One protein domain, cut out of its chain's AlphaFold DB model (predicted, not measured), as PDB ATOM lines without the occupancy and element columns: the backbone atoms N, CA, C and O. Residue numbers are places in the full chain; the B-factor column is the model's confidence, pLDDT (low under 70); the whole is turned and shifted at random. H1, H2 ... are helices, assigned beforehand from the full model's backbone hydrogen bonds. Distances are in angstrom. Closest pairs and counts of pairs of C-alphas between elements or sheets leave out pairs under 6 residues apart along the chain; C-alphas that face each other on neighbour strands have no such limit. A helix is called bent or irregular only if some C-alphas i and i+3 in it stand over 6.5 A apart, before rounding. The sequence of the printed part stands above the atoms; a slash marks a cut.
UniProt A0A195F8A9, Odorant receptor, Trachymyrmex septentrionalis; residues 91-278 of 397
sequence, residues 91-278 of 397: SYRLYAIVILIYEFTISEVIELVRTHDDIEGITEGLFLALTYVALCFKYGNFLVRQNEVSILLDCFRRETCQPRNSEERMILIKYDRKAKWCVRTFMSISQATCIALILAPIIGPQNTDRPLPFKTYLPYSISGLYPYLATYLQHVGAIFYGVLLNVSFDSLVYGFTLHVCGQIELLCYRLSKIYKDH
ATOM      1  N   SER A  91      20.678 -31.664  12.460       46.69
ATOM      2  CA  SER A  91      21.040 -32.887  11.732       46.69
ATOM      3  C   SER A  91      19.949 -33.299  10.735       46.69
ATOM      4  O   SER A  91      20.246 -33.542   9.568       46.69
ATOM      5  N   TYR A  92      18.675 -33.248  11.145       51.53
ATOM      6  CA  TYR A  92      17.533 -33.588  10.292       51.53
ATOM      7  C   TYR A  92      17.327 -32.576   9.151       51.53
ATOM      8  O   TYR A  92      17.069 -32.957   8.010       51.53
ATOM      9  N   ARG A  93      17.483 -31.273   9.426       52.19
ATOM     10  CA  ARG A  93      17.371 -30.221   8.396       52.19
ATOM     11  C   ARG A  93      18.538 -30.240   7.409       52.19
ATOM     12  O   ARG A  93      18.315 -30.031   6.222       52.19
ATOM     13  N   LEU A  94      19.755 -30.520   7.877       55.47
ATOM     14  CA  LEU A  94      20.913 -30.739   7.008       55.47
ATOM     15  C   LEU A  94      20.706 -31.977   6.137       55.47
ATOM     16  O   LEU A  94      20.940 -31.903   4.939       55.47
ATOM     17  N   TYR A  95      20.193 -33.072   6.698       65.31
ATOM     18  CA  TYR A  95      19.918 -34.296   5.945       65.31
ATOM     19  C   TYR A  95      18.889 -34.083   4.823       65.31
ATOM     20  O   TYR A  95      19.092 -34.551   3.708       65.31
ATOM     21  N   ALA A  96      17.832 -33.302   5.069       66.94
ATOM     22  CA  ALA A  96      16.857 -32.943   4.036       66.94
ATOM     23  C   ALA A  96      17.471 -32.098   2.900       66.94
ATOM     24  O   ALA A  96      17.200 -32.351   1.729       66.94
ATOM     25  N   ILE A  97      18.331 -31.126   3.232       68.75
ATOM     26  CA  ILE A  97      19.061 -30.320   2.236       68.75
ATOM     27  C   ILE A  97      20.027 -31.199   1.429       68.75
ATOM     28  O   ILE A  97      20.175 -31.014   0.226       68.75
ATOM     29  N   VAL A  98      20.660 -32.178   2.075       73.38
ATOM     30  CA  VAL A  98      21.559 -33.131   1.418       73.38
ATOM     31  C   VAL A  98      20.802 -34.008   0.441       73.38
ATOM     32  O   VAL A  98      21.224 -34.112  -0.702       73.38
ATOM     33  N   ILE A  99      19.673 -34.590   0.853       82.38
ATOM     34  CA  ILE A  99      18.838 -35.385  -0.051       82.38
ATOM     35  C   ILE A  99      18.447 -34.548  -1.269       82.38
ATOM     36  O   ILE A  99      18.651 -35.001  -2.389       82.38
ATOM     37  N   LEU A 100      17.988 -33.309  -1.055       82.00
ATOM     38  CA  LEU A 100      17.620 -32.394  -2.135       82.00
ATOM     39  C   LEU A 100      18.779 -32.153  -3.117       82.00
ATOM     40  O   LEU A 100      18.573 -32.186  -4.326       82.00
ATOM     41  N   ILE A 101      19.996 -31.926  -2.616       82.00
ATOM     42  CA  ILE A 101      21.176 -31.667  -3.456       82.00
ATOM     43  C   ILE A 101      21.623 -32.924  -4.198       82.00
ATOM     44  O   ILE A 101      21.950 -32.842  -5.379       82.00
ATOM     45  N   TYR A 102      21.634 -34.082  -3.539       86.44
ATOM     46  CA  TYR A 102      22.026 -35.343  -4.169       86.44
ATOM     47  C   TYR A 102      21.013 -35.770  -5.233       86.44
ATOM     48  O   TYR A 102      21.417 -36.150  -6.326       86.44
ATOM     49  N   GLU A 103      19.715 -35.648  -4.951       89.75
ATOM     50  CA  GLU A 103      18.646 -35.882  -5.925       89.75
ATOM     51  C   GLU A 103      18.801 -34.954  -7.136       89.75
ATOM     52  O   GLU A 103      18.836 -35.426  -8.270       89.75
ATOM     53  N   PHE A 104      18.989 -33.652  -6.899       86.62
ATOM     54  CA  PHE A 104      19.206 -32.665  -7.956       86.62
ATOM     55  C   PHE A 104      20.443 -32.983  -8.811       86.62
ATOM     56  O   PHE A 104      20.371 -32.977 -10.038       86.62
ATOM     57  N   THR A 105      21.558 -33.343  -8.166       87.69
ATOM     58  CA  THR A 105      22.816 -33.702  -8.841       87.69
ATOM     59  C   THR A 105      22.644 -34.947  -9.711       87.69
ATOM     60  O   THR A 105      23.133 -34.989 -10.837       87.69
ATOM     61  N   ILE A 106      21.942 -35.971  -9.215       90.62
ATOM     62  CA  ILE A 106      21.671 -37.194  -9.980       90.62
ATOM     63  C   ILE A 106      20.832 -36.861 -11.219       90.62
ATOM     64  O   ILE A 106      21.168 -37.313 -12.314       90.62
ATOM     65  N   SER A 107      19.793 -36.038 -11.075       89.25
ATOM     66  CA  SER A 107      18.943 -35.610 -12.193       89.25
ATOM     67  C   SER A 107      19.696 -34.782 -13.241       89.25
ATOM     68  O   SER A 107      19.460 -34.966 -14.434       89.25
ATOM     69  N   GLU A 108      20.632 -33.917 -12.837       87.06
ATOM     70  CA  GLU A 108      21.521 -33.202 -13.770       87.06
ATOM     71  C   GLU A 108      22.475 -34.151 -14.502       87.06
ATOM     72  O   GLU A 108      22.637 -34.050 -15.716       87.06
ATOM     73  N   VAL A 109      23.088 -35.104 -13.795       87.81
ATOM     74  CA  VAL A 109      24.012 -36.072 -14.408       87.81
ATOM     75  C   VAL A 109      23.284 -36.973 -15.407       87.81
ATOM     76  O   VAL A 109      23.814 -37.240 -16.484       87.81
ATOM     77  N   ILE A 110      22.064 -37.418 -15.093       88.56
ATOM     78  CA  ILE A 110      21.245 -38.204 -16.026       88.56
ATOM     79  C   ILE A 110      20.906 -37.376 -17.270       88.56
ATOM     80  O   ILE A 110      21.021 -37.886 -18.385       88.56
ATOM     81  N   GLU A 111      20.523 -36.107 -17.102       86.19
ATOM     82  CA  GLU A 111      20.206 -35.228 -18.232       86.19
ATOM     83  C   GLU A 111      21.424 -34.966 -19.115       86.19
ATOM     84  O   GLU A 111      21.320 -35.008 -20.338       86.19
ATOM     85  N   LEU A 112      22.596 -34.783 -18.509       84.31
ATOM     86  CA  LEU A 112      23.858 -34.621 -19.223       84.31
ATOM     87  C   LEU A 112      24.208 -35.864 -20.056       84.31
ATOM     88  O   LEU A 112      24.644 -35.747 -21.197       84.31
ATOM     89  N   VAL A 113      23.986 -37.066 -19.511       84.62
ATOM     90  CA  VAL A 113      24.186 -38.327 -20.247       84.62
ATOM     91  C   VAL A 113      23.150 -38.482 -21.364       84.62
ATOM     92  O   VAL A 113      23.464 -38.998 -22.434       84.62
ATOM     93  N   ARG A 114      21.913 -38.027 -21.151       83.50
ATOM     94  CA  ARG A 114      20.839 -38.110 -22.147       83.50
ATOM     95  C   ARG A 114      21.059 -37.148 -23.313       83.50
ATOM     96  O   ARG A 114      20.863 -37.532 -24.462       83.50
ATOM     97  N   THR A 115      21.498 -35.930 -23.023       76.69
ATOM     98  CA  THR A 115      21.760 -34.872 -24.011       76.69
ATOM     99  C   THR A 115      23.092 -35.047 -24.745       76.69
ATOM    100  O   THR A 115      23.487 -34.154 -25.480       76.69
ATOM    101  N   HIS A 116      23.749 -36.212 -24.635       77.12
ATOM    102  CA  HIS A 116      25.051 -36.502 -25.254       77.12
ATOM    103  C   HIS A 116      25.135 -36.301 -26.784       77.12
ATOM    104  O   HIS A 116      26.239 -36.175 -27.312       77.12
ATOM    105  N   ASP A 117      23.998 -36.253 -27.481       75.56
ATOM    106  CA  ASP A 117      23.922 -35.991 -28.923       75.56
ATOM    107  C   ASP A 117      23.850 -34.485 -29.267       75.56
ATOM    108  O   ASP A 117      24.139 -34.099 -30.400       75.56
ATOM    109  N   ASP A 118      23.486 -33.624 -28.306       76.06
ATOM    110  CA  ASP A 118      23.373 -32.169 -28.465       76.06
ATOM    111  C   ASP A 118      24.558 -31.449 -27.806       76.06
ATOM    112  O   ASP A 118      24.595 -31.225 -26.598       76.06
ATOM    113  N   ILE A 119      25.538 -31.059 -28.624       69.56
ATOM    114  CA  ILE A 119      26.776 -30.425 -28.153       69.56
ATOM    115  C   ILE A 119      26.489 -29.136 -27.372       69.56
ATOM    116  O   ILE A 119      27.157 -28.894 -26.367       69.56
ATOM    117  N   GLU A 120      25.508 -28.333 -27.796       67.06
ATOM    118  CA  GLU A 120      25.178 -27.058 -27.148       67.06
ATOM    119  C   GLU A 120      24.582 -27.302 -25.753       67.06
ATOM    120  O   GLU A 120      25.091 -26.765 -24.762       67.06
ATOM    121  N   GLY A 121      23.611 -28.219 -25.654       66.50
ATOM    122  CA  GLY A 121      23.028 -28.676 -24.391       66.50
ATOM    123  C   GLY A 121      24.039 -29.306 -23.425       66.50
ATOM    124  O   GLY A 121      23.987 -29.026 -22.225       66.50
ATOM    125  N   ILE A 122      25.011 -30.075 -23.930       69.19
ATOM    126  CA  ILE A 122      26.101 -30.634 -23.114       69.19
ATOM    127  C   ILE A 122      26.957 -29.519 -22.525       69.19
ATOM    128  O   ILE A 122      27.247 -29.547 -21.333       69.19
ATOM    129  N   THR A 123      27.381 -28.537 -23.327       64.38
ATOM    130  CA  THR A 123      28.229 -27.449 -22.814       64.38
ATOM    131  C   THR A 123      27.540 -26.630 -21.726       64.38
ATOM    132  O   THR A 123      28.193 -26.287 -20.738       64.38
ATOM    133  N   GLU A 124      26.239 -26.362 -21.872       66.50
ATOM    134  CA  GLU A 124      25.437 -25.662 -20.861       66.50
ATOM    135  C   GLU A 124      25.267 -26.497 -19.579       66.50
ATOM    136  O   GLU A 124      25.494 -25.994 -18.476       66.50
ATOM    137  N   GLY A 125      24.911 -27.780 -19.708       68.75
ATOM    138  CA  GLY A 125      24.645 -28.667 -18.570       68.75
ATOM    139  C   GLY A 125      25.900 -29.125 -17.820       68.75
ATOM    140  O   GLY A 125      25.869 -29.298 -16.600       68.75
ATOM    141  N   LEU A 126      27.031 -29.276 -18.518       72.38
ATOM    142  CA  LEU A 126      28.272 -29.813 -17.952       72.38
ATOM    143  C   LEU A 126      28.832 -28.922 -16.835       72.38
ATOM    144  O   LEU A 126      29.311 -29.443 -15.830       72.38
ATOM    145  N   PHE A 127      28.745 -27.594 -16.969       69.06
ATOM    146  CA  PHE A 127      29.299 -26.662 -15.974       69.06
ATOM    147  C   PHE A 127      28.580 -26.776 -14.626       69.06
ATOM    148  O   PHE A 127      29.204 -26.810 -13.560       69.06
ATOM    149  N   LEU A 128      27.255 -26.864 -14.681       72.62
ATOM    150  CA  LEU A 128      26.391 -26.944 -13.511       72.62
ATOM    151  C   LEU A 128      26.506 -28.314 -12.849       72.62
ATOM    152  O   LEU A 128      26.844 -28.379 -11.666       72.62
ATOM    153  N   ALA A 129      26.393 -29.388 -13.638       77.44
ATOM    154  CA  ALA A 129      26.535 -30.756 -13.148       77.44
ATOM    155  C   ALA A 129      27.879 -30.960 -12.432       77.44
ATOM    156  O   ALA A 129      27.939 -31.488 -11.321       77.44
ATOM    157  N   LEU A 130      28.978 -30.469 -13.015       73.25
ATOM    158  CA  LEU A 130      30.303 -30.541 -12.399       73.25
ATOM    159  C   LEU A 130      30.412 -29.733 -11.098       73.25
ATOM    160  O   LEU A 130      31.128 -30.145 -10.178       73.25
ATOM    161  N   THR A 131      29.720 -28.598 -11.006       75.94
ATOM    162  CA  THR A 131      29.679 -27.768  -9.795       75.94
ATOM    163  C   THR A 131      28.945 -28.488  -8.662       75.94
ATOM    164  O   THR A 131      29.454 -28.543  -7.540       75.94
ATOM    165  N   TYR A 132      27.796 -29.104  -8.947       81.00
ATOM    166  CA  TYR A 132      27.018 -29.864  -7.965       81.00
ATOM    167  C   TYR A 132      27.687 -31.178  -7.548       81.00
ATOM    168  O   TYR A 132      27.692 -31.521  -6.363       81.00
ATOM    169  N   VAL A 133      28.350 -31.873  -8.475       81.12
ATOM    170  CA  VAL A 133      29.182 -33.041  -8.148       81.12
ATOM    171  C   VAL A 133      30.320 -32.637  -7.205       81.12
ATOM    172  O   VAL A 133      30.513 -33.268  -6.163       81.12
ATOM    173  N   ALA A 134      31.039 -31.550  -7.504       75.44
ATOM    174  CA  ALA A 134      32.090 -31.039  -6.624       75.44
ATOM    175  C   ALA A 134      31.544 -30.635  -5.244       75.44
ATOM    176  O   ALA A 134      32.188 -30.900  -4.227       75.44
ATOM    177  N   LEU A 135      30.345 -30.047  -5.184       72.88
ATOM    178  CA  LEU A 135      29.669 -29.720  -3.930       72.88
ATOM    179  C   LEU A 135      29.360 -30.972  -3.095       72.88
ATOM    180  O   LEU A 135      29.652 -30.985  -1.896       72.88
ATOM    181  N   CYS A 136      28.837 -32.035  -3.714       79.38
ATOM    182  CA  CYS A 136      28.599 -33.317  -3.049       79.38
ATOM    183  C   CYS A 136      29.895 -33.887  -2.443       79.38
ATOM    184  O   CYS A 136      29.902 -34.297  -1.277       79.38
ATOM    185  N   PHE A 137      31.011 -33.825  -3.181       77.69
ATOM    186  CA  PHE A 137      32.329 -34.230  -2.681       77.69
ATOM    187  C   PHE A 137      32.829 -33.355  -1.524       77.69
ATOM    188  O   PHE A 137      33.328 -33.891  -0.530       77.69
ATOM    189  N   LYS A 138      32.702 -32.023  -1.615       66.50
ATOM    190  CA  LYS A 138      33.077 -31.092  -0.531       66.50
ATOM    191  C   LYS A 138      32.291 -31.398   0.746       66.50
ATOM    192  O   LYS A 138      32.878 -31.510   1.822       66.50
ATOM    193  N   TYR A 139      30.981 -31.600   0.616       71.31
ATOM    194  CA  TYR A 139      30.097 -31.920   1.732       71.31
ATOM    195  C   TYR A 139      30.448 -33.266   2.383       71.31
ATOM    196  O   TYR A 139      30.612 -33.338   3.602       71.31
ATOM    197  N   GLY A 140      30.639 -34.319   1.580       70.12
ATOM    198  CA  GLY A 140      31.056 -35.631   2.082       70.12
ATOM    199  C   GLY A 140      32.383 -35.570   2.845       70.12
ATOM    200  O   GLY A 140      32.501 -36.121   3.938       70.12
ATOM    201  N   ASN A 141      33.361 -34.817   2.331       67.62
ATOM    202  CA  ASN A 141      34.635 -34.597   3.020       67.62
ATOM    203  C   ASN A 141      34.469 -33.861   4.353       67.62
ATOM    204  O   ASN A 141      35.106 -34.236   5.340       67.62
ATOM    205  N   PHE A 142      33.616 -32.835   4.403       65.19
ATOM    206  CA  PHE A 142      33.332 -32.118   5.644       65.19
ATOM    207  C   PHE A 142      32.729 -33.044   6.706       65.19
ATOM    208  O   PHE A 142      33.178 -33.019   7.849       65.19
ATOM    209  N   LEU A 143      31.781 -33.909   6.331       64.19
ATOM    210  CA  LEU A 143      31.191 -34.883   7.254       64.19
ATOM    211  C   LEU A 143      32.221 -35.872   7.808       64.19
ATOM    212  O   LEU A 143      32.244 -36.122   9.013       64.19
ATOM    213  N   VAL A 144      33.098 -36.405   6.953       68.19
ATOM    214  CA  VAL A 144      34.159 -37.334   7.381       68.19
ATOM    215  C   VAL A 144      35.136 -36.650   8.342       68.19
ATOM    216  O   VAL A 144      35.613 -37.269   9.292       68.19
ATOM    217  N   ARG A 145      35.415 -35.360   8.134       63.78
ATOM    218  CA  ARG A 145      36.435 -34.603   8.879       63.78
ATOM    219  C   ARG A 145      35.881 -33.667   9.945       63.78
ATOM    220  O   ARG A 145      36.648 -32.909  10.536       63.78
ATOM    221  N   GLN A 146      34.586 -33.724  10.243       61.41
ATOM    222  CA  GLN A 146      33.944 -32.825  11.209       61.41
ATOM    223  C   GLN A 146      34.644 -32.835  12.581       61.41
ATOM    224  O   GLN A 146      34.805 -31.789  13.209       61.41
ATOM    225  N   ASN A 147      35.162 -33.996  12.999       65.94
ATOM    226  CA  ASN A 147      35.922 -34.147  14.238       65.94
ATOM    227  C   ASN A 147      37.270 -33.406  14.186       65.94
ATOM    228  O   ASN A 147      37.644 -32.741  15.149       65.94
ATOM    229  N   GLU A 148      37.990 -33.471  13.060       67.06
ATOM    230  CA  GLU A 148      39.253 -32.741  12.866       67.06
ATOM    231  C   GLU A 148      39.026 -31.225  12.902       67.06
ATOM    232  O   GLU A 148      39.791 -30.495  13.536       67.06
ATOM    233  N   VAL A 149      37.942 -30.760  12.270       60.28
ATOM    234  CA  VAL A 149      37.543 -29.346  12.270       60.28
ATOM    235  C   VAL A 149      37.176 -28.882  13.682       60.28
ATOM    236  O   VAL A 149      37.613 -27.810  14.101       60.28
ATOM    237  N   SER A 150      36.444 -29.696  14.453       63.41
ATOM    238  CA  SER A 150      36.127 -29.396  15.858       63.41
ATOM    239  C   SER A 150      37.394 -29.270  16.705       63.41
ATOM    240  O   SER A 150      37.572 -28.282  17.413       63.41
ATOM    241  N   ILE A 151      38.326 -30.217  16.570       67.69
ATOM    242  CA  ILE A 151      39.606 -30.197  17.293       67.69
ATOM    243  C   ILE A 151      40.417 -28.941  16.945       67.69
ATOM    244  O   ILE A 151      41.076 -28.365  17.814       67.69
ATOM    245  N   LEU A 152      40.391 -28.507  15.683       63.78
ATOM    246  CA  LEU A 152      41.055 -27.281  15.245       63.78
ATOM    247  C   LEU A 152      40.417 -26.035  15.886       63.78
ATOM    248  O   LEU A 152      41.135 -25.157  16.369       63.78
ATOM    249  N   LEU A 153      39.084 -25.969  15.935       64.38
ATOM    250  CA  LEU A 153      38.354 -24.885  16.599       64.38
ATOM    251  C   LEU A 153      38.658 -24.820  18.101       64.38
ATOM    252  O   LEU A 153      38.865 -23.729  18.636       64.38
ATOM    253  N   ASP A 154      38.768 -25.968  18.767       68.62
ATOM    254  CA  ASP A 154      39.143 -26.036  20.181       68.62
ATOM    255  C   ASP A 154      40.589 -25.586  20.419       68.62
ATOM    256  O   ASP A 154      40.877 -24.908  21.409       68.62
ATOM    257  N   CYS A 155      41.506 -25.879  19.490       69.00
ATOM    258  CA  CYS A 155      42.870 -25.355  19.544       69.00
ATOM    259  C   CYS A 155      42.898 -23.817  19.540       69.00
ATOM    260  O   CYS A 155      43.651 -23.236  20.321       69.00
ATOM    261  N   PHE A 156      42.053 -23.154  18.742       64.00
ATOM    262  CA  PHE A 156      41.957 -21.687  18.731       64.00
ATOM    263  C   PHE A 156      41.359 -21.092  20.007       64.00
ATOM    264  O   PHE A 156      41.597 -19.923  20.308       64.00
ATOM    265  N   ARG A 157      40.583 -21.873  20.766       70.06
ATOM    266  CA  ARG A 157      39.940 -21.417  22.006       70.06
ATOM    267  C   ARG A 157      40.850 -21.490  23.228       70.06
ATOM    268  O   ARG A 157      40.522 -20.867  24.235       70.06
ATOM    269  N   ARG A 158      41.980 -22.200  23.149       74.69
ATOM    270  CA  ARG A 158      42.938 -22.315  24.259       74.69
ATOM    271  C   ARG A 158      43.443 -20.949  24.717       74.69
ATOM    272  O   ARG A 158      43.655 -20.052  23.905       74.69
ATOM    273  N   GLU A 159      43.731 -20.831  26.013       68.50
ATOM    274  CA  GLU A 159      44.225 -19.596  26.645       68.50
ATOM    275  C   GLU A 159      45.468 -19.011  25.959       68.50
ATOM    276  O   GLU A 159      45.639 -17.796  25.896       68.50
ATOM    277  N   THR A 160      46.322 -19.857  25.376       68.12
ATOM    278  CA  THR A 160      47.503 -19.428  24.614       68.12
ATOM    279  C   THR A 160      47.156 -18.624  23.361       68.12
ATOM    280  O   THR A 160      47.936 -17.762  22.970       68.12
ATOM    281  N   CYS A 161      46.004 -18.881  22.741       66.94
ATOM    282  CA  CYS A 161      45.535 -18.224  21.516       66.94
ATOM    283  C   CYS A 161      44.611 -17.027  21.791       66.94
ATOM    284  O   CYS A 161      44.234 -16.314  20.857       66.94
ATOM    285  N   GLN A 162      44.258 -16.796  23.059       79.88
ATOM    286  CA  GLN A 162      43.449 -15.657  23.478       79.88
ATOM    287  C   GLN A 162      44.314 -14.400  23.663       79.88
ATOM    288  O   GLN A 162      45.473 -14.504  24.083       79.88
ATOM    289  N   PRO A 163      43.774 -13.205  23.365       81.56
ATOM    290  CA  PRO A 163      44.482 -11.949  23.567       81.56
ATOM    291  C   PRO A 163      44.542 -11.589  25.057       81.56
ATOM    292  O   PRO A 163      43.526 -11.627  25.751       81.56
ATOM    293  N   ARG A 164      45.719 -11.182  25.539       82.75
ATOM    294  CA  ARG A 164      45.960 -10.765  26.933       82.75
ATOM    295  C   ARG A 164      45.797  -9.261  27.134       82.75
ATOM    296  O   ARG A 164      45.365  -8.813  28.191       82.75
ATOM    297  N   ASN A 165      46.106  -8.485  26.095       85.81
ATOM    298  CA  ASN A 165      46.147  -7.025  26.141       85.81
ATOM    299  C   ASN A 165      45.310  -6.421  25.000       85.81
ATOM    300  O   ASN A 165      44.934  -7.103  24.043       85.81
ATOM    301  N   SER A 166      45.034  -5.118  25.081       88.12
ATOM    302  CA  SER A 166      44.287  -4.370  24.058       88.12
ATOM    303  C   SER A 166      44.951  -4.409  22.674       88.12
ATOM    304  O   SER A 166      44.249  -4.560  21.676       88.12
ATOM    305  N   GLU A 167      46.284  -4.347  22.605       88.50
ATOM    306  CA  GLU A 167      47.035  -4.436  21.341       88.50
ATOM    307  C   GLU A 167      46.887  -5.816  20.682       88.50
ATOM    308  O   GLU A 167      46.543  -5.908  19.505       88.50
ATOM    309  N   GLU A 168      47.028  -6.898  21.456       87.31
ATOM    310  CA  GLU A 168      46.806  -8.271  20.976       87.31
ATOM    311  C   GLU A 168      45.370  -8.478  20.476       87.31
ATOM    312  O   GLU A 168      45.134  -9.104  19.440       87.31
ATOM    313  N   ARG A 169      44.393  -7.904  21.189       87.88
ATOM    314  CA  ARG A 169      42.985  -7.929  20.782       87.88
ATOM    315  C   ARG A 169      42.777  -7.198  19.456       87.88
ATOM    316  O   ARG A 169      42.003  -7.673  18.627       87.88
ATOM    317  N   MET A 170      43.467  -6.080  19.231       90.38
ATOM    318  CA  MET A 170      43.369  -5.319  17.982       90.38
ATOM    319  C   MET A 170      43.878  -6.124  16.778       90.38
ATOM    320  O   MET A 170      43.244  -6.099  15.721       90.38
ATOM    321  N   ILE A 171      44.964  -6.888  16.948       79.62
ATOM    322  CA  ILE A 171      45.495  -7.788  15.909       79.62
ATOM    323  C   ILE A 171      44.429  -8.815  15.505       79.62
ATOM    324  O   ILE A 171      44.125  -8.957  14.322       79.62
ATOM    325  N   LEU A 172      43.792  -9.484  16.469       78.56
ATOM    326  CA  LEU A 172      42.765 -10.489  16.168       78.56
ATOM    327  C   LEU A 172      41.494  -9.876  15.554       78.56
ATOM    328  O   LEU A 172      40.962 -10.424  14.590       78.56
ATOM    329  N   ILE A 173      41.038  -8.712  16.039       81.62
ATOM    330  CA  ILE A 173      39.875  -7.998  15.475       81.62
ATOM    331  C   ILE A 173      40.123  -7.585  14.019       81.62
ATOM    332  O   ILE A 173      39.209  -7.650  13.197       81.62
ATOM    333  N   LYS A 174      41.349  -7.173  13.672       82.62
ATOM    334  CA  LYS A 174      41.735  -6.841  12.292       82.62
ATOM    335  C   LYS A 174      41.515  -8.031  11.351       82.62
ATOM    336  O   LYS A 174      40.926  -7.846  10.286       82.62
ATOM    337  N   TYR A 175      41.942  -9.236  11.735       72.94
ATOM    338  CA  TYR A 175      41.758 -10.444  10.916       72.94
ATOM    339  C   TYR A 175      40.316 -10.951  10.902       72.94
ATOM    340  O   TYR A 175      39.820 -11.296   9.832       72.94
ATOM    341  N   ASP A 176      39.612 -10.908  12.034       70.00
ATOM    342  CA  ASP A 176      38.181 -11.234  12.102       70.00
ATOM    343  C   ASP A 176      37.349 -10.300  11.206       70.00
ATOM    344  O   ASP A 176      36.493 -10.744  10.437       70.00
ATOM    345  N   ARG A 177      37.655  -8.995  11.209       73.38
ATOM    346  CA  ARG A 177      37.007  -8.020  10.323       73.38
ATOM    347  C   ARG A 177      37.290  -8.319   8.854       73.38
ATOM    348  O   ARG A 177      36.357  -8.265   8.056       73.38
ATOM    349  N   LYS A 178      38.538  -8.649   8.500       65.00
ATOM    350  CA  LYS A 178      38.904  -9.057   7.132       65.00
ATOM    351  C   LYS A 178      38.142 -10.313   6.702       65.00
ATOM    352  O   LYS A 178      37.541 -10.298   5.634       65.00
ATOM    353  N   ALA A 179      38.092 -11.344   7.545       61.59
ATOM    354  CA  ALA A 179      37.365 -12.579   7.261       61.59
ATOM    355  C   ALA A 179      35.870 -12.308   7.040       61.59
ATOM    356  O   ALA A 179      35.326 -12.653   5.993       61.59
ATOM    357  N   LYS A 180      35.224 -11.584   7.961       68.06
ATOM    358  CA  LYS A 180      33.810 -11.193   7.835       68.06
ATOM    359  C   LYS A 180      33.531 -10.334   6.611       68.06
ATOM    360  O   LYS A 180      32.417 -10.370   6.100       68.06
ATOM    361  N   TRP A 181      34.473  -9.494   6.189       69.25
ATOM    362  CA  TRP A 181      34.302  -8.665   4.999       69.25
ATOM    363  C   TRP A 181      34.383  -9.515   3.729       69.25
ATOM    364  O   TRP A 181      33.462  -9.465   2.924       69.25
ATOM    365  N   CYS A 182      35.395 -10.377   3.604       57.53
ATOM    366  CA  CYS A 182      35.524 -11.296   2.470       57.53
ATOM    367  C   CYS A 182      34.318 -12.234   2.335       57.53
ATOM    368  O   CYS A 182      33.765 -12.343   1.245       57.53
ATOM    369  N   VAL A 183      33.869 -12.849   3.436       62.56
ATOM    370  CA  VAL A 183      32.694 -13.737   3.423       62.56
ATOM    371  C   VAL A 183      31.436 -12.976   3.019       62.56
ATOM    372  O   VAL A 183      30.682 -13.459   2.183       62.56
ATOM    373  N   ARG A 184      31.215 -11.765   3.554       63.81
ATOM    374  CA  ARG A 184      30.049 -10.948   3.183       63.81
ATOM    375  C   ARG A 184      30.063 -10.576   1.707       63.81
ATOM    376  O   ARG A 184      29.057 -10.775   1.042       63.81
ATOM    377  N   THR A 185      31.190 -10.098   1.190       62.12
ATOM    378  CA  THR A 185      31.311  -9.730  -0.224       62.12
ATOM    379  C   THR A 185      31.097 -10.939  -1.135       62.12
ATOM    380  O   THR A 185      30.326 -10.847  -2.086       62.12
ATOM    381  N   PHE A 186      31.715 -12.084  -0.826       60.81
ATOM    382  CA  PHE A 186      31.569 -13.296  -1.634       60.81
ATOM    383  C   PHE A 186      30.128 -13.827  -1.605       60.81
ATOM    384  O   PHE A 186      29.549 -14.072  -2.658       60.81
ATOM    385  N   MET A 187      29.501 -13.869  -0.423       66.19
ATOM    386  CA  MET A 187      28.087 -14.222  -0.274       66.19
ATOM    387  C   MET A 187      27.168 -13.284  -1.061       66.19
ATOM    388  O   MET A 187      26.267 -13.759  -1.745       66.19
ATOM    389  N   SER A 188      27.381 -11.967  -1.003       67.31
ATOM    390  CA  SER A 188      26.558 -11.004  -1.743       67.31
ATOM    391  C   SER A 188      26.655 -11.199  -3.256       67.31
ATOM    392  O   SER A 188      25.626 -11.199  -3.929       67.31
ATOM    393  N   ILE A 189      27.864 -11.411  -3.786       67.31
ATOM    394  CA  ILE A 189      28.074 -11.666  -5.218       67.31
ATOM    395  C   ILE A 189      27.380 -12.969  -5.628       67.31
ATOM    396  O   ILE A 189      26.597 -12.976  -6.574       67.31
ATOM    397  N   SER A 190      27.595 -14.056  -4.885       62.88
ATOM    398  CA  SER A 190      27.007 -15.360  -5.205       62.88
ATOM    399  C   SER A 190      25.481 -15.379  -5.098       62.88
ATOM    400  O   SER A 190      24.821 -16.042  -5.896       62.88
ATOM    401  N   GLN A 191      24.897 -14.629  -4.158       68.19
ATOM    402  CA  GLN A 191      23.440 -14.495  -4.057       68.19
ATOM    403  C   GLN A 191      22.853 -13.673  -5.208       68.19
ATOM    404  O   GLN A 191      21.794 -14.025  -5.723       68.19
ATOM    405  N   ALA A 192      23.550 -12.631  -5.674       70.12
ATOM    406  CA  ALA A 192      23.141 -11.908  -6.876       70.12
ATOM    407  C   ALA A 192      23.144 -12.830  -8.110       70.12
ATOM    408  O   ALA A 192      22.185 -12.826  -8.881       70.12
ATOM    409  N   THR A 193      24.167 -13.681  -8.256       68.62
ATOM    410  CA  THR A 193      24.217 -14.705  -9.313       68.62
ATOM    411  C   THR A 193      23.085 -15.728  -9.181       68.62
ATOM    412  O   THR A 193      22.453 -16.062 -10.177       68.62
ATOM    413  N   CYS A 194      22.771 -16.187  -7.966       69.31
ATOM    414  CA  CYS A 194      21.658 -17.107  -7.700       69.31
ATOM    415  C   CYS A 194      20.308 -16.525  -8.150       69.31
ATOM    416  O   CYS A 194      19.564 -17.169  -8.888       69.31
ATOM    417  N   ILE A 195      20.020 -15.276  -7.765       73.06
ATOM    418  CA  ILE A 195      18.797 -14.574  -8.173       73.06
ATOM    419  C   ILE A 195      18.748 -14.425  -9.696       73.06
ATOM    420  O   ILE A 195      17.707 -14.680 -10.299       73.06
ATOM    421  N   ALA A 196      19.869 -14.068 -10.330       68.69
ATOM    422  CA  ALA A 196      19.943 -13.954 -11.784       68.69
ATOM    423  C   ALA A 196      19.634 -15.288 -12.488       68.69
ATOM    424  O   ALA A 196      18.861 -15.295 -13.440       68.69
ATOM    425  N   LEU A 197      20.165 -16.411 -11.993       68.25
ATOM    426  CA  LEU A 197      19.912 -17.747 -12.548       68.25
ATOM    427  C   LEU A 197      18.450 -18.185 -12.381       68.25
ATOM    428  O   LEU A 197      17.868 -18.750 -13.301       68.25
ATOM    429  N   ILE A 198      17.828 -17.878 -11.239       72.88
ATOM    430  CA  ILE A 198      16.408 -18.177 -10.995       72.88
ATOM    431  C   ILE A 198      15.492 -17.325 -11.886       72.88
ATOM    432  O   ILE A 198      14.432 -17.792 -12.296       72.88
ATOM    433  N   LEU A 199      15.870 -16.078 -12.180       69.94
ATOM    434  CA  LEU A 199      15.063 -15.158 -12.988       69.94
ATOM    435  C   LEU A 199      15.312 -15.278 -14.499       69.94
ATOM    436  O   LEU A 199      14.443 -14.897 -15.283       69.94
ATOM    437  N   ALA A 200      16.457 -15.822 -14.917       68.44
ATOM    438  CA  ALA A 200      16.820 -16.037 -16.318       68.44
ATOM    439  C   ALA A 200      15.716 -16.699 -17.174       68.44
ATOM    440  O   ALA A 200      15.394 -16.134 -18.221       68.44
ATOM    441  N   PRO A 201      15.068 -17.810 -16.759       68.44
ATOM    442  CA  PRO A 201      13.996 -18.432 -17.551       68.44
ATOM    443  C   PRO A 201      12.727 -17.573 -17.673       68.44
ATOM    444  O   PRO A 201      11.938 -17.777 -18.591       68.44
ATOM    445  N   ILE A 202      12.509 -16.620 -16.759       65.75
ATOM    446  CA  ILE A 202      11.333 -15.736 -16.758       65.75
ATOM    447  C   ILE A 202      11.557 -14.532 -17.682       65.75
ATOM    448  O   ILE A 202      10.629 -14.098 -18.361       65.75
ATOM    449  N   ILE A 203      12.776 -13.986 -17.681       62.41
ATOM    450  CA  ILE A 203      13.133 -12.740 -18.379       62.41
ATOM    451  C   ILE A 203      13.653 -13.011 -19.804       62.41
ATOM    452  O   ILE A 203      13.525 -12.155 -20.678       62.41
ATOM    453  N   GLY A 204      14.252 -14.181 -20.046       57.16
ATOM    454  CA  GLY A 204      14.832 -14.560 -21.336       57.16
ATOM    455  C   GLY A 204      13.801 -14.926 -22.416       57.16
ATOM    456  O   GLY A 204      12.621 -15.124 -22.116       57.16
ATOM    457  N   PRO A 205      14.231 -15.032 -23.689       56.84
ATOM    458  CA  PRO A 205      13.360 -15.454 -24.782       56.84
ATOM    459  C   PRO A 205      12.796 -16.856 -24.510       56.84
ATOM    460  O   PRO A 205      13.535 -17.833 -24.392       56.84
ATOM    461  N   GLN A 206      11.469 -16.947 -24.388       58.66
ATOM    462  CA  GLN A 206      10.772 -18.195 -24.088       58.66
ATOM    463  C   GLN A 206      10.638 -19.039 -25.359       58.66
ATOM    464  O   GLN A 206       9.673 -18.914 -26.106       58.66
ATOM    465  N   ASN A 207      11.615 -19.913 -25.604       56.78
ATOM    466  CA  ASN A 207      11.559 -20.889 -26.701       56.78
ATOM    467  C   ASN A 207      10.732 -22.142 -26.345       56.78
ATOM    468  O   ASN A 207      10.482 -22.988 -27.199       56.78
ATOM    469  N   THR A 208      10.318 -22.276 -25.083       61.81
ATOM    470  CA  THR A 208       9.557 -23.413 -24.547       61.81
ATOM    471  C   THR A 208       8.418 -22.913 -23.668       61.81
ATOM    472  O   THR A 208       8.652 -22.027 -22.849       61.81
ATOM    473  N   ASP A 209       7.239 -23.540 -23.747       62.19
ATOM    474  CA  ASP A 209       6.038 -23.155 -22.979       62.19
ATOM    475  C   ASP A 209       6.233 -23.165 -21.449       62.19
ATOM    476  O   ASP A 209       5.439 -22.585 -20.708       62.19
ATOM    477  N   ARG A 210       7.263 -23.869 -20.953       68.06
ATOM    478  CA  ARG A 210       7.563 -24.047 -19.523       68.06
ATOM    479  C   ARG A 210       9.070 -24.050 -19.255       68.06
ATOM    480  O   ARG A 210       9.651 -25.124 -19.089       68.06
ATOM    481  N   PRO A 211       9.715 -22.873 -19.229       69.75
ATOM    482  CA  PRO A 211      11.152 -22.780 -19.022       69.75
ATOM    483  C   PRO A 211      11.503 -23.039 -17.548       69.75
ATOM    484  O   PRO A 211      11.021 -22.360 -16.642       69.75
ATOM    485  N   LEU A 212      12.351 -24.037 -17.300       70.12
ATOM    486  CA  LEU A 212      12.927 -24.300 -15.979       70.12
ATOM    487  C   LEU A 212      14.256 -23.541 -15.822       70.12
ATOM    488  O   LEU A 212      14.921 -23.295 -16.829       70.12
ATOM    489  N   PRO A 213      14.682 -23.202 -14.586       70.31
ATOM    490  CA  PRO A 213      15.981 -22.566 -14.347       70.31
ATOM    491  C   PRO A 213      17.152 -23.369 -14.914       70.31
ATOM    492  O   PRO A 213      18.096 -22.782 -15.431       70.31
ATOM    493  N   PHE A 214      17.054 -24.698 -14.855       72.94
ATOM    494  CA  PHE A 214      18.030 -25.621 -15.420       72.94
ATOM    495  C   PHE A 214      17.335 -26.781 -16.128       72.94
ATOM    496  O   PHE A 214      16.247 -27.205 -15.729       72.94
ATOM    497  N   LYS A 215      17.973 -27.287 -17.190       75.00
ATOM    498  CA  LYS A 215      17.558 -28.511 -17.879       75.00
ATOM    499  C   LYS A 215      17.948 -29.692 -16.988       75.00
ATOM    500  O   LYS A 215      19.132 -29.940 -16.782       75.00
ATOM    501  N   THR A 216      16.961 -30.380 -16.426       81.38
ATOM    502  CA  THR A 216      17.164 -31.548 -15.564       81.38
ATOM    503  C   THR A 216      16.262 -32.692 -15.994       81.38
ATOM    504  O   THR A 216      15.173 -32.479 -16.539       81.38
ATOM    505  N   TYR A 217      16.710 -33.917 -15.729       85.38
ATOM    506  CA  TYR A 217      15.925 -35.102 -16.022       85.38
ATOM    507  C   TYR A 217      14.774 -35.218 -15.022       85.38
ATOM    508  O   TYR A 217      14.986 -35.226 -13.807       85.38
ATOM    509  N   LEU A 218      13.551 -35.352 -15.536       84.62
ATOM    510  CA  LEU A 218      12.343 -35.522 -14.735       84.62
ATOM    511  C   LEU A 218      11.636 -36.820 -15.148       84.62
ATOM    512  O   LEU A 218      11.287 -36.977 -16.320       84.62
ATOM    513  N   PRO A 219      11.367 -37.750 -14.214       84.81
ATOM    514  CA  PRO A 219      10.683 -39.006 -14.526       84.81
ATOM    515  C   PRO A 219       9.163 -38.841 -14.732       84.81
ATOM    516  O   PRO A 219       8.462 -39.823 -14.970       84.81
ATOM    517  N   TYR A 220       8.635 -37.617 -14.632       85.31
ATOM    518  CA  TYR A 220       7.212 -37.282 -14.731       85.31
ATOM    519  C   TYR A 220       6.974 -36.083 -15.662       85.31
ATOM    520  O   TYR A 220       7.873 -35.283 -15.917       85.31
ATOM    521  N   SER A 221       5.744 -35.928 -16.166       83.19
ATOM    522  CA  SER A 221       5.400 -34.833 -17.079       83.19
ATOM    523  C   SER A 221       5.108 -33.522 -16.339       83.19
ATOM    524  O   SER A 221       4.309 -33.454 -15.403       83.19
ATOM    525  N   ILE A 222       5.726 -32.436 -16.806       79.25
ATOM    526  CA  ILE A 222       5.530 -31.073 -16.282       79.25
ATOM    527  C   ILE A 222       4.455 -30.280 -17.036       79.25
ATOM    528  O   ILE A 222       4.357 -29.064 -16.885       79.25
ATOM    529  N   SER A 223       3.624 -30.947 -17.840       81.75
ATOM    530  CA  SER A 223       2.571 -30.308 -18.643       81.75
ATOM    531  C   SER A 223       1.462 -29.676 -17.785       81.75
ATOM    532  O   SER A 223       0.828 -28.717 -18.212       81.75
ATOM    533  N   GLY A 224       1.228 -30.179 -16.566       77.00
ATOM    534  CA  GLY A 224       0.244 -29.639 -15.615       77.00
ATOM    535  C   GLY A 224       0.811 -28.532 -14.716       77.00
ATOM    536  O   GLY A 224       1.991 -28.545 -14.379       77.00
ATOM    537  N   LEU A 225       0.007 -27.538 -14.313       76.88
ATOM    538  CA  LEU A 225       0.477 -26.385 -13.512       76.88
ATOM    539  C   LEU A 225       1.134 -26.791 -12.177       76.88
ATOM    540  O   LEU A 225       2.204 -26.291 -11.844       76.88
ATOM    541  N   TYR A 226       0.521 -27.720 -11.441       82.31
ATOM    542  CA  TYR A 226       1.013 -28.175 -10.137       82.31
ATOM    543  C   TYR A 226       2.387 -28.870 -10.178       82.31
ATOM    544  O   TYR A 226       3.263 -28.438  -9.430       82.31
ATOM    545  N   PRO A 227       2.640 -29.889 -11.034       82.12
ATOM    546  CA  PRO A 227       3.962 -30.516 -11.112       82.12
ATOM    547  C   PRO A 227       5.043 -29.549 -11.600       82.12
ATOM    548  O   PRO A 227       6.179 -29.622 -11.139       82.12
ATOM    549  N   TYR A 228       4.693 -28.599 -12.473       76.88
ATOM    550  CA  TYR A 228       5.618 -27.545 -12.883       76.88
ATOM    551  C   TYR A 228       5.986 -26.613 -11.726       76.88
ATOM    552  O   TYR A 228       7.169 -26.407 -11.482       76.88
ATOM    553  N   LEU A 229       5.006 -26.108 -10.968       75.56
ATOM    554  CA  LEU A 229       5.272 -25.235  -9.821       75.56
ATOM    555  C   LEU A 229       6.091 -25.951  -8.740       75.56
ATOM    556  O   LEU A 229       7.036 -25.376  -8.208       75.56
ATOM    557  N   ALA A 230       5.762 -27.210  -8.442       77.44
ATOM    558  CA  ALA A 230       6.514 -28.020  -7.487       77.44
ATOM    559  C   ALA A 230       7.972 -28.208  -7.933       77.44
ATOM    560  O   ALA A 230       8.892 -27.963  -7.155       77.44
ATOM    561  N   THR A 231       8.182 -28.552  -9.205       82.19
ATOM    562  CA  THR A 231       9.521 -28.726  -9.782       82.19
ATOM    563  C   THR A 231      10.294 -27.410  -9.798       82.19
ATOM    564  O   THR A 231      11.473 -27.384  -9.460       82.19
ATOM    565  N   TYR A 232       9.639 -26.297 -10.127       77.56
ATOM    566  CA  TYR A 232      10.254 -24.972 -10.106       77.56
ATOM    567  C   TYR A 232      10.696 -24.583  -8.690       77.56
ATOM    568  O   TYR A 232      11.822 -24.133  -8.492       77.56
ATOM    569  N   LEU A 233       9.847 -24.809  -7.681       76.25
ATOM    570  CA  LEU A 233      10.184 -24.570  -6.274       76.25
ATOM    571  C   LEU A 233      11.320 -25.476  -5.786       76.25
ATOM    572  O   LEU A 233      12.190 -25.014  -5.048       76.25
ATOM    573  N   GLN A 234      11.347 -26.739  -6.221       80.62
ATOM    574  CA  GLN A 234      12.443 -27.664  -5.934       80.62
ATOM    575  C   GLN A 234      13.766 -27.168  -6.528       80.62
ATOM    576  O   GLN A 234      14.766 -27.137  -5.813       80.62
ATOM    577  N   HIS A 235      13.767 -26.709  -7.787       79.69
ATOM    578  CA  HIS A 235      14.941 -26.100  -8.422       79.69
ATOM    579  C   HIS A 235      15.393 -24.858  -7.653       79.69
ATOM    580  O   HIS A 235      16.553 -24.766  -7.275       79.69
ATOM    581  N   VAL A 236      14.484 -23.931  -7.341       78.25
ATOM    582  CA  VAL A 236      14.810 -22.738  -6.542       78.25
ATOM    583  C   VAL A 236      15.457 -23.122  -5.209       78.25
ATOM    584  O   VAL A 236      16.477 -22.544  -4.835       78.25
ATOM    585  N   GLY A 237      14.908 -24.125  -4.519       71.62
ATOM    586  CA  GLY A 237      15.482 -24.660  -3.288       71.62
ATOM    587  C   GLY A 237      16.887 -25.230  -3.491       71.62
ATOM    588  O   GLY A 237      17.809 -24.845  -2.772       71.62
ATOM    589  N   ALA A 238      17.069 -26.109  -4.479       77.25
ATOM    590  CA  ALA A 238      18.352 -26.746  -4.774       77.25
ATOM    591  C   ALA A 238      19.435 -25.718  -5.139       77.25
ATOM    592  O   ALA A 238      20.536 -25.778  -4.600       77.25
ATOM    593  N   ILE A 239      19.093 -24.721  -5.960       74.69
ATOM    594  CA  ILE A 239      19.989 -23.638  -6.386       74.69
ATOM    595  C   ILE A 239      20.392 -22.767  -5.212       74.69
ATOM    596  O   ILE A 239      21.579 -22.529  -4.980       74.69
ATOM    597  N   PHE A 240      19.412 -22.323  -4.431       76.19
ATOM    598  CA  PHE A 240      19.664 -21.474  -3.282       76.19
ATOM    599  C   PHE A 240      20.558 -22.169  -2.246       76.19
ATOM    600  O   PHE A 240      21.573 -21.606  -1.823       76.19
ATOM    601  N   TYR A 241      20.217 -23.403  -1.862       73.38
ATOM    602  CA  TYR A 241      20.995 -24.161  -0.881       73.38
ATOM    603  C   TYR A 241      22.338 -24.651  -1.436       73.38
ATOM    604  O   TYR A 241      23.321 -24.668  -0.695       73.38
ATOM    605  N   GLY A 242      22.409 -24.990  -2.724       71.69
ATOM    606  CA  GLY A 242      23.636 -25.401  -3.402       71.69
ATOM    607  C   GLY A 242      24.680 -24.285  -3.420       71.69
ATOM    608  O   GLY A 242      25.807 -24.475  -2.960       71.69
ATOM    609  N   VAL A 243      24.285 -23.081  -3.851       71.12
ATOM    610  CA  VAL A 243      25.156 -21.895  -3.830       71.12
ATOM    611  C   VAL A 243      25.565 -21.543  -2.401       71.12
ATOM    612  O   VAL A 243      26.745 -21.305  -2.142       71.12
ATOM    613  N   LEU A 244      24.621 -21.559  -1.454       70.00
ATOM    614  CA  LEU A 244      24.896 -21.271  -0.046       70.00
ATOM    615  C   LEU A 244      25.955 -22.219   0.536       70.00
ATOM    616  O   LEU A 244      26.899 -21.760   1.181       70.00
ATOM    617  N   LEU A 245      25.816 -23.528   0.314       69.12
ATOM    618  CA  LEU A 245      26.761 -24.519   0.825       69.12
ATOM    619  C   LEU A 245      28.118 -24.423   0.131       69.12
ATOM    620  O   LEU A 245      29.139 -24.467   0.816       69.12
ATOM    621  N   ASN A 246      28.149 -24.226  -1.190       69.88
ATOM    622  CA  ASN A 246      29.405 -24.077  -1.922       69.88
ATOM    623  C   ASN A 246      30.221 -22.886  -1.394       69.88
ATOM    624  O   ASN A 246      31.380 -23.045  -1.014       69.88
ATOM    625  N   VAL A 247      29.580 -21.720  -1.254       66.44
ATOM    626  CA  VAL A 247      30.225 -20.517  -0.708       66.44
ATOM    627  C   VAL A 247      30.630 -20.707   0.752       66.44
ATOM    628  O   VAL A 247      31.682 -20.218   1.166       66.44
ATOM    629  N   SER A 248      29.829 -21.428   1.540       66.38
ATOM    630  CA  SER A 248      30.138 -21.705   2.947       66.38
ATOM    631  C   SER A 248      31.399 -22.555   3.099       66.38
ATOM    632  O   SER A 248      32.228 -22.251   3.956       66.38
ATOM    633  N   PHE A 249      31.583 -23.578   2.258       66.69
ATOM    634  CA  PHE A 249      32.788 -24.409   2.288       66.69
ATOM    635  C   PHE A 249      34.042 -23.630   1.895       66.69
ATOM    636  O   PHE A 249      35.053 -23.703   2.597       66.69
ATOM    637  N   ASP A 250      33.959 -22.819   0.845       67.00
ATOM    638  CA  ASP A 250      35.085 -21.993   0.402       67.00
ATOM    639  C   ASP A 250      35.430 -20.917   1.452       67.00
ATOM    640  O   ASP A 250      36.596 -20.690   1.794       67.00
ATOM    641  N   SER A 251      34.403 -20.316   2.058       66.75
ATOM    642  CA  SER A 251      34.534 -19.336   3.142       66.75
ATOM    643  C   SER A 251      35.129 -19.931   4.415       66.75
ATOM    644  O   SER A 251      35.863 -19.244   5.124       66.75
ATOM    645  N   LEU A 252      34.835 -21.196   4.721       64.38
ATOM    646  CA  LEU A 252      35.373 -21.900   5.882       64.38
ATOM    647  C   LEU A 252      36.890 -22.082   5.752       64.38
ATOM    648  O   LEU A 252      37.628 -21.747   6.678       64.38
ATOM    649  N   VAL A 253      37.370 -22.525   4.586       66.06
ATOM    650  CA  VAL A 253      38.811 -22.675   4.310       66.06
ATOM    651  C   VAL A 253      39.523 -21.323   4.389       66.06
ATOM    652  O   VAL A 253      40.556 -21.183   5.054       66.06
ATOM    653  N   TYR A 254      38.945 -20.300   3.760       60.91
ATOM    654  CA  TYR A 254      39.507 -18.953   3.775       60.91
ATOM    655  C   TYR A 254      39.505 -18.334   5.183       60.91
ATOM    656  O   TYR A 254      40.498 -17.744   5.619       60.91
ATOM    657  N   GLY A 255      38.420 -18.523   5.937       63.38
ATOM    658  CA  GLY A 255      38.282 -18.068   7.317       63.38
ATOM    659  C   GLY A 255      39.332 -18.688   8.232       63.38
ATOM    660  O   GLY A 255      40.012 -17.966   8.960       63.38
ATOM    661  N   PHE A 256      39.540 -20.004   8.144       64.44
ATOM    662  CA  PHE A 256      40.588 -20.681   8.907       64.44
ATOM    663  C   PHE A 256      41.992 -20.185   8.555       64.44
ATOM    664  O   PHE A 256      42.805 -19.953   9.451       64.44
ATOM    665  N   THR A 257      42.257 -19.949   7.271       66.12
ATOM    666  CA  THR A 257      43.539 -19.406   6.803       66.12
ATOM    667  C   THR A 257      43.807 -18.024   7.406       66.12
ATOM    668  O   THR A 257      44.870 -17.793   7.983       66.12
ATOM    669  N   LEU A 258      42.823 -17.118   7.369       65.19
ATOM    670  CA  LEU A 258      42.950 -15.786   7.969       65.19
ATOM    671  C   LEU A 258      43.090 -15.826   9.492       65.19
ATOM    672  O   LEU A 258      43.869 -15.048  10.049       65.19
ATOM    673  N   HIS A 259      42.375 -16.728  10.166       67.19
ATOM    674  CA  HIS A 259      42.537 -16.927  11.604       67.19
ATOM    675  C   HIS A 259      43.965 -17.352  11.948       67.19
ATOM    676  O   HIS A 259      44.535 -16.822  12.901       67.19
ATOM    677  N   VAL A 260      44.583 -18.233  11.157       67.44
ATOM    678  CA  VAL A 260      45.981 -18.630  11.375       67.44
ATOM    679  C   VAL A 260      46.957 -17.502  11.089       67.44
ATOM    680  O   VAL A 260      47.851 -17.286  11.904       67.44
ATOM    681  N   CYS A 261      46.764 -16.723  10.023       68.38
ATOM    682  CA  CYS A 261      47.564 -15.516   9.800       68.38
ATOM    683  C   CYS A 261      47.503 -14.570  11.012       68.38
ATOM    684  O   CYS A 261      48.536 -14.073  11.461       68.38
ATOM    685  N   GLY A 262      46.318 -14.394  11.604       71.31
ATOM    686  CA  GLY A 262      46.147 -13.622  12.835       71.31
ATOM    687  C   GLY A 262      46.879 -14.213  14.043       71.31
ATOM    688  O   GLY A 262      47.499 -13.467  14.797       71.31
ATOM    689  N   GLN A 263      46.865 -15.538  14.212       73.75
ATOM    690  CA  GLN A 263      47.598 -16.219  15.288       73.75
ATOM    691  C   GLN A 263      49.124 -16.131  15.106       73.75
ATOM    692  O   GLN A 263      49.850 -15.978  16.088       73.75
ATOM    693  N   ILE A 264      49.616 -16.171  13.865       71.94
ATOM    694  CA  ILE A 264      51.037 -15.970  13.549       71.94
ATOM    695  C   ILE A 264      51.448 -14.524  13.850       71.94
ATOM    696  O   ILE A 264      52.454 -14.316  14.523       71.94
ATOM    697  N   GLU A 265      50.668 -13.525  13.418       77.50
ATOM    698  CA  GLU A 265      50.955 -12.109  13.705       77.50
ATOM    699  C   GLU A 265      50.938 -11.833  15.217       77.50
ATOM    700  O   GLU A 265      51.835 -11.164  15.729       77.50
ATOM    701  N   LEU A 266      49.983 -12.419  15.950       80.00
ATOM    702  CA  LEU A 266      49.922 -12.352  17.411       80.00
ATOM    703  C   LEU A 266      51.181 -12.938  18.069       80.00
ATOM    704  O   LEU A 266      51.737 -12.341  18.993       80.00
ATOM    705  N   LEU A 267      51.649 -14.095  17.597       72.56
ATOM    706  CA  LEU A 267      52.860 -14.721  18.120       72.56
ATOM    707  C   LEU A 267      54.108 -13.875  17.834       72.56
ATOM    708  O   LEU A 267      54.910 -13.651  18.740       72.56
ATOM    709  N   CYS A 268      54.260 -13.378  16.605       72.44
ATOM    710  CA  CYS A 268      55.367 -12.498  16.225       72.44
ATOM    711  C   CYS A 268      55.387 -11.221  17.074       72.44
ATOM    712  O   CYS A 268      56.450 -10.800  17.529       72.44
ATOM    713  N   TYR A 269      54.214 -10.638  17.340       78.44
ATOM    714  CA  TYR A 269      54.073  -9.490  18.232       78.44
ATOM    715  C   TYR A 269      54.556  -9.814  19.657       78.44
ATOM    716  O   TYR A 269      55.366  -9.071  20.216       78.44
ATOM    717  N   ARG A 270      54.137 -10.955  20.228       76.75
ATOM    718  CA  ARG A 270      54.580 -11.396  21.564       76.75
ATOM    719  C   ARG A 270      56.090 -11.608  21.636       76.75
ATOM    720  O   ARG A 270      56.722 -11.115  22.566       76.75
ATOM    721  N   LEU A 271      56.668 -12.283  20.641       71.06
ATOM    722  CA  LEU A 271      58.116 -12.484  20.536       71.06
ATOM    723  C   LEU A 271      58.855 -11.144  20.476       71.06
ATOM    724  O   LEU A 271      59.779 -10.914  21.251       71.06
ATOM    725  N   SER A 272      58.413 -10.219  19.619       73.31
ATOM    726  CA  SER A 272      59.051  -8.904  19.509       73.31
ATOM    727  C   SER A 272      59.014  -8.118  20.820       73.31
ATOM    728  O   SER A 272      59.948  -7.359  21.079       73.31
ATOM    729  N   LYS A 273      57.954  -8.259  21.622       75.19
ATOM    730  CA  LYS A 273      57.833  -7.571  22.911       75.19
ATOM    731  C   LYS A 273      58.776  -8.154  23.964       75.19
ATOM    732  O   LYS A 273      59.466  -7.395  24.638       75.19
ATOM    733  N   ILE A 274      58.882  -9.484  24.027       69.62
ATOM    734  CA  ILE A 274      59.822 -10.188  24.920       69.62
ATOM    735  C   ILE A 274      61.261  -9.691  24.704       69.62
ATOM    736  O   ILE A 274      61.956  -9.381  25.669       69.62
ATOM    737  N   TYR A 275      61.694  -9.548  23.446       66.94
ATOM    738  CA  TYR A 275      63.055  -9.102  23.121       66.94
ATOM    739  C   TYR A 275      63.295  -7.594  23.310       66.94
ATOM    740  O   TYR A 275      64.449  -7.189  23.451       66.94
ATOM    741  N   LYS A 276      62.246  -6.759  23.313       69.50
ATOM    742  CA  LYS A 276      62.371  -5.306  23.526       69.50
ATOM    743  C   LYS A 276      62.402  -4.912  25.003       69.50
ATOM    744  O   LYS A 276      63.162  -4.012  25.348       69.50
ATOM    745  N   ASP A 277      61.622  -5.573  25.857       64.00
ATOM    746  CA  ASP A 277      61.403  -5.103  27.232       64.00
ATOM    747  C   ASP A 277      62.450  -5.625  28.249       64.00
ATOM    748  O   ASP A 277      62.739  -4.925  29.220       64.00
ATOM    749  N   HIS A 278      63.089  -6.795  28.048       56.69
ATOM    750  CA  HIS A 278      64.033  -7.365  29.038       56.69
ATOM    751  C   HIS A 278      65.213  -8.173  28.443       56.69
ATOM    752  O   HIS A 278      65.162  -9.403  28.399       56.69
TER     753      HIS A 278
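This is residues 91 to 278 of the 397 residues of the protein "Odorant receptor" of Trachymyrmex septentrionalis (UniProt A0A195F8A9). You are looking at a long helical hairpin, H3 and H4 side by side, with a second, shorter hairpin of H1 and H2a packed slantwise across H4 on the side away from H3. H2 then bends sharply, and its second arm H2b leads toward the far end of the rod, where H3 begins; at the other end a long loop, residues 204 to 224, joins H3 to H4, and residues 271 to 278 stick out beyond the body. The printed part has 188 residues with four named helices, H1, H2, H3 and H4 in chain order, and no named strand; the class is all helix. It is loose, with a radius of gyration of the C-alphas of 22.7 A, and spans 80 by 33 by 31 A, a rod with H4 making its length.

Start at the first printed residue with H1, residues 91 to 117, and go on over a tight link of one residue to H2, residues 119 to 157. By its hydrogen bonds H2 was assigned as one helix, but it is bent, with C-alphas 144 and 147 7.8 A apart; take it as two arms, H2a, residues 119 to 144, and H2b, residues 147 to 157, at a steep tilt of 65 degrees. H1 and H2a touch and form a helical hairpin, at a shallow tilt of 29 degrees, opposite ways; look at the C-alphas of Glu 108 and Ala 129, their closest, 5.6 A apart. Next come H3, residues 166 to 203, and H4, residues 225 to 277, the hub, which touches three other helices. H3 and H4 touch and form a helical hairpin, at a shallow tilt of 18 degrees, opposite ways; their closest C-alphas, of Ala 179 and Gly 255, are 5.6 A apart. H1 touches H4 with residues 97 to 104 alone, at a steep tilt of 65 degrees, the C-alphas of Ile 101 and Ala 238 coming closest at 5.8 A. H2a touches H4 with residues 132 to 139 alone, at a steep tilt of 53 degrees, the C-alphas of Leu 135 and Asn 246 coming closest at 6.0 A. H2b and H4 are near each other, while H3 is apart from H1, H2a and H2b. In H2b and H4 every O i to N i+4 pair is within hydrogen-bond range; the counts are 21 of 23 in H1, 20 of 22 in H2a and 32 of 34 in H3.

Find C-alpha 91 at (21.040, -32.887, 11.732); from there H1 runs 40.9 A to C-alpha 117, and it is irregular, with C-alphas 114 and 117 7.7 A apart. H2a covers 36.9 A, with a kink of 32 degrees near residue 126, and H2b 15.4 A. H3 begins at C-alpha 166 at (44.287, -4.370, 24.058) and runs 53.3 A, with a kink of 27 degrees near residue 197; it is only just irregular, with C-alphas 198 and 201 7.0 A apart. H4 runs 76.3 A to C-alpha 277 at (61.403, -5.103, 27.232).

The two C-alphas farthest apart are those of Ser 223 and His 278, 81.1 A. The printed part has no cut. The link from H2 to H3 is short, with 8 residues, and that from H3 to H4 is long, with 21. Residues 91 to 96, 143 to 148, 203 to 208 and 271 to 278 stand free. The mean pLDDT of the printed part is 72.3, and 88 residues are under 70, among them residues 141 to 156, 178 to 191, 199 to 211 and 245 to 261.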